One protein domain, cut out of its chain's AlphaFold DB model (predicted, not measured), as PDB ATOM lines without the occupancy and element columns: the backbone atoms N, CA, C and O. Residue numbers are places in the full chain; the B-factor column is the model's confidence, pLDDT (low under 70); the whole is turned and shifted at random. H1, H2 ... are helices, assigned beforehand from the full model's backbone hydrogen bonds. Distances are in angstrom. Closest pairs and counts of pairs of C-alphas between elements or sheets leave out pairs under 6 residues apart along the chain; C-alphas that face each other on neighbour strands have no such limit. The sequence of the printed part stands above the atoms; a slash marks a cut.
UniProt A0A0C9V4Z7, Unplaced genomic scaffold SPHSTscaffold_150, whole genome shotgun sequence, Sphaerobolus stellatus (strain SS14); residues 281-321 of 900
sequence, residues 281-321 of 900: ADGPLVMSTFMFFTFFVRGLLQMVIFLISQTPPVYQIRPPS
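Overview. This is residues 281 to 321 of the 900 residues of an uncharacterized protein of Sphaerobolus stellatus (strain SS14) (UniProt A0A0C9V4Z7). One long helix, H2, makes most of a rod, with the short helix H1 at its first end and a tail, residues 309 to 321, that folds back after its last end. Residues 310 to 315 of that tail stick out. The printed part has 41 residues with two named helices, H1 then H2, and no named strand; the class is all helix. It is only just extended, close to loose, with a radius of gyration of the C-alphas of 13.9 A, and spans 43 by 17 by 8 A.

Along the chain. H1 is residues 283 to 286, beginning at C-alpha 283 (23.747, 47.870, 5.011). H2 is residues 289 to 308, 28.1 A from first to last C-alpha, ending at C-alpha 308 (5.187, 34.172, -7.368).

Arrangement. A tight link of 2 residues joins H1 to H2. They are close but not clearly touching; their closest C-alphas, of Gly 283 and Phe 292, are 6.1 A apart. Each O i to N i+4 pair in H2 is within hydrogen-bond range; H1 is too short for such a pair.

Size, cuts and confidence. The two C-alphas farthest apart, of Leu 285 and Val 314, are 43.5 A apart. The printed part has no cut. Its mean pLDDT is 88.2, and no printed residue is under 70.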
ATOM      1  N   ALA A 281      21.715  50.516   0.666       91.06
ATOM      2  CA  ALA A 281      22.789  51.510   0.602       91.06
ATOM      3  C   ALA A 281      23.668  51.503   1.865       91.06
ATOM      4  O   ALA A 281      24.891  51.430   1.778       91.06
ATOM      5  N   ASP A 282      23.041  51.516   3.043       94.38
ATOM      6  CA  ASP A 282      23.701  51.675   4.344       94.38
ATOM      7  C   ASP A 282      24.052  50.333   5.004       94.38
ATOM      8  O   ASP A 282      24.861  50.277   5.930       94.38
ATOM      9  N   GLY A 283      23.479  49.226   4.518       92.12
ATOM     10  CA  GLY A 283      23.747  47.870   5.011       92.12
ATOM     11  C   GLY A 283      25.243  47.533   5.152       92.12
ATOM     12  O   GLY A 283      25.633  47.047   6.215       92.12
ATOM     13  N   PRO A 284      26.108  47.834   4.162       94.69
ATOM     14  CA  PRO A 284      27.556  47.622   4.255       94.69
ATOM     15  C   PRO A 284      28.282  48.442   5.339       94.69
ATOM     16  O   PRO A 284      29.418  48.111   5.669       94.69
ATOM     17  N   LEU A 285      27.659  49.486   5.902       92.56
ATOM     18  CA  LEU A 285      28.214  50.273   7.014       92.56
ATOM     19  C   LEU A 285      27.958  49.612   8.380       92.56
ATOM     20  O   LEU A 285      28.692  49.864   9.334       92.56
ATOM     21  N   VAL A 286      26.919  48.773   8.481       93.62
ATOM     22  CA  VAL A 286      26.445  48.158   9.739       93.62
ATOM     23  C   VAL A 286      26.479  46.622   9.737       93.62
ATOM     24  O   VAL A 286      26.206  45.992  10.758       93.62
ATOM     25  N   MET A 287      26.834  45.999   8.612       94.50
ATOM     26  CA  MET A 287      26.991  44.552   8.450       94.50
ATOM     27  C   MET A 287      28.321  44.212   7.776       94.50
ATOM     28  O   MET A 287      28.771  44.906   6.870       94.50
ATOM     29  N   SER A 288      28.909  43.064   8.128       92.94
ATOM     30  CA  SER A 288      29.992  42.494   7.318       92.94
ATOM     31  C   SER A 288      29.474  42.102   5.929       92.94
ATOM     32  O   SER A 288      28.318  41.699   5.784       92.94
ATOM     33  N   THR A 289      30.331  42.144   4.905       88.69
ATOM     34  CA  THR A 289      29.954  41.877   3.500       88.69
ATOM     35  C   THR A 289      29.201  40.555   3.315       88.69
ATOM     36  O   THR A 289      28.273  40.474   2.516       88.69
ATOM     37  N   PHE A 290      29.558  39.520   4.084       88.56
ATOM     38  CA  PHE A 290      28.879  38.221   4.057       88.56
ATOM     39  C   PHE A 290      27.477  38.265   4.688       88.56
ATOM     40  O   PHE A 290      26.547  37.675   4.139       88.56
ATOM     41  N   MET A 291      27.297  38.988   5.799       86.38
ATOM     42  CA  MET A 291      25.981  39.189   6.416       86.38
ATOM     43  C   MET A 291      25.076  40.050   5.527       86.38
ATOM     44  O   MET A 291      23.938  39.659   5.282       86.38
ATOM     45  N   PHE A 292      25.604  41.146   4.968       92.00
ATOM     46  CA  PHE A 292      24.907  41.991   3.994       92.00
ATOM     47  C   PHE A 292      24.443  41.186   2.772       92.00
ATOM     48  O   PHE A 292      23.256  41.184   2.455       92.00
ATOM     49  N   PHE A 293      25.339  40.426   2.131       89.44
ATOM     50  CA  PHE A 293      24.991  39.604   0.968       89.44
ATOM     51  C   PHE A 293      23.955  38.519   1.312       89.44
ATOM     52  O   PHE A 293      22.996  38.312   0.570       89.44
ATOM     53  N   THR A 294      24.093  37.874   2.477       85.81
ATOM     54  CA  THR A 294      23.121  36.883   2.971       85.81
ATOM     55  C   THR A 294      21.744  37.510   3.214       85.81
ATOM     56  O   THR A 294      20.727  36.908   2.871       85.81
ATOM     57  N   PHE A 295      21.692  38.714   3.791       87.94
ATOM     58  CA  PHE A 295      20.456  39.468   4.009       87.94
ATOM     59  C   PHE A 295      19.811  39.876   2.677       87.94
ATOM     60  O   PHE A 295      18.644  39.569   2.448       87.94
ATOM     61  N   PHE A 296      20.590  40.470   1.771       90.56
ATOM     62  CA  PHE A 296      20.168  40.898   0.436       90.56
ATOM     63  C   PHE A 296      19.548  39.754  -0.379       90.56
ATOM     64  O   PHE A 296      18.403  39.853  -0.819       90.56
ATOM     65  N   VAL A 297      20.261  38.632  -0.520       87.88
ATOM     66  CA  VAL A 297      19.790  37.476  -1.303       87.88
ATOM     67  C   VAL A 297      18.555  36.825  -0.668       87.88
ATOM     68  O   VAL A 297      17.664  36.376  -1.391       87.88
ATOM     69  N   ARG A 298      18.440  36.814   0.670       84.94
ATOM     70  CA  ARG A 298      17.221  36.357   1.363       84.94
ATOM     71  C   ARG A 298      16.042  37.305   1.150       84.94
ATOM     72  O   ARG A 298      14.943  36.815   0.910       84.94
ATOM     73  N   GLY A 299      16.263  38.619   1.190       89.25
ATOM     74  CA  GLY A 299      15.242  39.629   0.909       89.25
ATOM     75  C   GLY A 299      14.711  39.519  -0.520       89.25
ATOM     76  O   GLY A 299      13.502  39.409  -0.715       89.25
ATOM     77  N   LEU A 300      15.604  39.426  -1.513       89.69
ATOM     78  CA  LEU A 300      15.222  39.175  -2.907       89.69
ATOM     79  C   LEU A 300      14.445  37.863  -3.063       89.69
ATOM     80  O   LEU A 300      13.406  37.850  -3.714       89.69
ATOM     81  N   LEU A 301      14.894  36.769  -2.437       87.31
ATOM     82  CA  LEU A 301      14.178  35.493  -2.485       87.31
ATOM     83  C   LEU A 301      12.777  35.594  -1.860       87.31
ATOM     84  O   LEU A 301      11.826  35.050  -2.412       87.31
ATOM     85  N   GLN A 302      12.625  36.307  -0.742       88.94
ATOM     86  CA  GLN A 302      11.322  36.546  -0.112       88.94
ATOM     87  C   GLN A 302      10.403  37.397  -0.998       88.94
ATOM     88  O   GLN A 302       9.228  37.059  -1.134       88.94
ATOM     89  N   MET A 303      10.928  38.435  -1.660       91.00
ATOM     90  CA  MET A 303      10.174  39.215  -2.646       91.00
ATOM     91  C   MET A 303       9.761  38.358  -3.850       91.00
ATOM     92  O   MET A 303       8.599  38.385  -4.237       91.00
ATOM     93  N   VAL A 304      10.662  37.538  -4.399       90.44
ATOM     94  CA  VAL A 304      10.362  36.615  -5.508       90.44
ATOM     95  C   VAL A 304       9.300  35.586  -5.107       90.44
ATOM     96  O   VAL A 304       8.363  35.365  -5.867       90.44
ATOM     97  N   ILE A 305       9.377  35.003  -3.906       89.44
ATOM     98  CA  ILE A 305       8.343  34.096  -3.373       89.44
ATOM     99  C   ILE A 305       6.993  34.817  -3.249       89.44
ATOM    100  O   ILE A 305       5.970  34.272  -3.656       89.44
ATOM    101  N   PHE A 306       6.983  36.042  -2.717       91.94
ATOM    102  CA  PHE A 306       5.773  36.847  -2.554       91.94
ATOM    103  C   PHE A 306       5.129  37.214  -3.901       91.94
ATOM    104  O   PHE A 306       3.917  37.076  -4.050       91.94
ATOM    105  N   LEU A 307       5.926  37.596  -4.902       92.06
ATOM    106  CA  LEU A 307       5.457  37.871  -6.264       92.06
ATOM    107  C   LEU A 307       4.914  36.599  -6.939       92.06
ATOM    108  O   LEU A 307       3.800  36.604  -7.455       92.06
ATOM    109  N   ILE A 308       5.640  35.477  -6.854       90.62
ATOM    110  CA  ILE A 308       5.187  34.172  -7.368       90.62
ATOM    111  C   ILE A 308       3.868  33.740  -6.707       90.62
ATOM    112  O   ILE A 308       2.997  33.203  -7.387       90.62
ATOM    113  N   SER A 309       3.668  34.023  -5.414       90.06
ATOM    114  CA  SER A 309       2.430  33.668  -4.699       90.06
ATOM    115  C   SER A 309       1.171  34.411  -5.175       90.06
ATOM    116  O   SER A 309       0.068  34.018  -4.806       90.06
ATOM    117  N   GLN A 310       1.322  35.445  -6.012       91.75
ATOM    118  CA  GLN A 310       0.212  36.158  -6.658       91.75
ATOM    119  C   GLN A 310      -0.140  35.578  -8.039       91.75
ATOM    120  O   GLN A 310      -1.142  35.968  -8.633       91.75
ATOM    121  N   THR A 311       0.661  34.641  -8.559       89.62
ATOM    122  CA  THR A 311       0.389  33.993  -9.849       89.62
ATOM    123  C   THR A 311      -0.695  32.910  -9.716       89.62
ATOM    124  O   THR A 311      -0.746  32.214  -8.697       89.62
ATOM    125  N   PRO A 312      -1.568  32.726 -10.727       87.25
ATOM    126  CA  PRO A 312      -2.572  31.664 -10.733       87.25
ATOM    127  C   PRO A 312      -1.980  30.265 -10.454       87.25
ATOM    128  O   PRO A 312      -1.071  29.839 -11.174       87.25
ATOM    129  N   PRO A 313      -2.516  29.490  -9.484       83.12
ATOM    130  CA  PRO A 313      -1.954  28.190  -9.088       83.12
ATOM    131  C   PRO A 313      -1.819  27.157 -10.217       83.12
ATOM    132  O   PRO A 313      -0.981  26.259 -10.127       83.12
ATOM    133  N   VAL A 314      -2.607  27.294 -11.290       88.25
ATOM    134  CA  VAL A 314      -2.551  26.446 -12.494       88.25
ATOM    135  C   VAL A 314      -1.174  26.451 -13.167       88.25
ATOM    136  O   VAL A 314      -0.762  25.422 -13.697       88.25
ATOM    137  N   TYR A 315      -0.420  27.553 -13.079       82.94
ATOM    138  CA  TYR A 315       0.931  27.644 -13.641       82.94
ATOM    139  C   TYR A 315       1.983  26.864 -12.834       82.94
ATOM    140  O   TYR A 315       3.107  26.692 -13.300       82.94
ATOM    141  N   GLN A 316       1.640  26.394 -11.625       84.94
ATOM    142  CA  GLN A 316       2.497  25.591 -10.739       84.94
ATOM    143  C   GLN A 316       3.916  26.158 -10.536       84.94
ATOM    144  O   GLN A 316       4.860  25.392 -10.315       84.94
ATOM    145  N   ILE A 317       4.079  27.486 -10.600       85.56
ATOM    146  CA  ILE A 317       5.381  28.158 -10.523       85.56
ATOM    147  C   ILE A 317       5.986  27.891  -9.145       85.56
ATOM    148  O   ILE A 317       5.623  28.497  -8.138       85.56
ATOM    149  N   ARG A 318       6.913  26.933  -9.090       82.44
ATOM    150  CA  ARG A 318       7.589  26.572  -7.845       82.44
ATOM    151  C   ARG A 318       8.591  27.676  -7.519       82.44
ATOM    152  O   ARG A 318       9.430  27.971  -8.373       82.44
ATOM    153  N   PRO A 319       8.566  28.260  -6.308       77.12
ATOM    154  CA  PRO A 319       9.594  29.211  -5.919       77.12
ATOM    155  C   PRO A 319      10.974  28.543  -6.017       77.12
ATOM    156  O   PRO A 319      11.105  27.357  -5.679       77.12
ATOM    157  N   PRO A 320      12.011  29.265  -6.476       70.62
ATOM    158  CA  PRO A 320      13.337  28.689  -6.625       70.62
ATOM    159  C   PRO A 320      13.820  28.194  -5.258       70.62
ATOM    160  O   PRO A 320      13.750  28.911  -4.261       70.62
ATOM    161  N   SER A 321      14.257  26.931  -5.209       74.06
ATOM    162  CA  SER A 321      14.525  26.228  -3.949       74.06
ATOM    163  C   SER A 321      15.420  27.051  -3.020       74.06
ATOM    164  O   SER A 321      16.474  27.538  -3.431       74.06
TER     165      SER A 321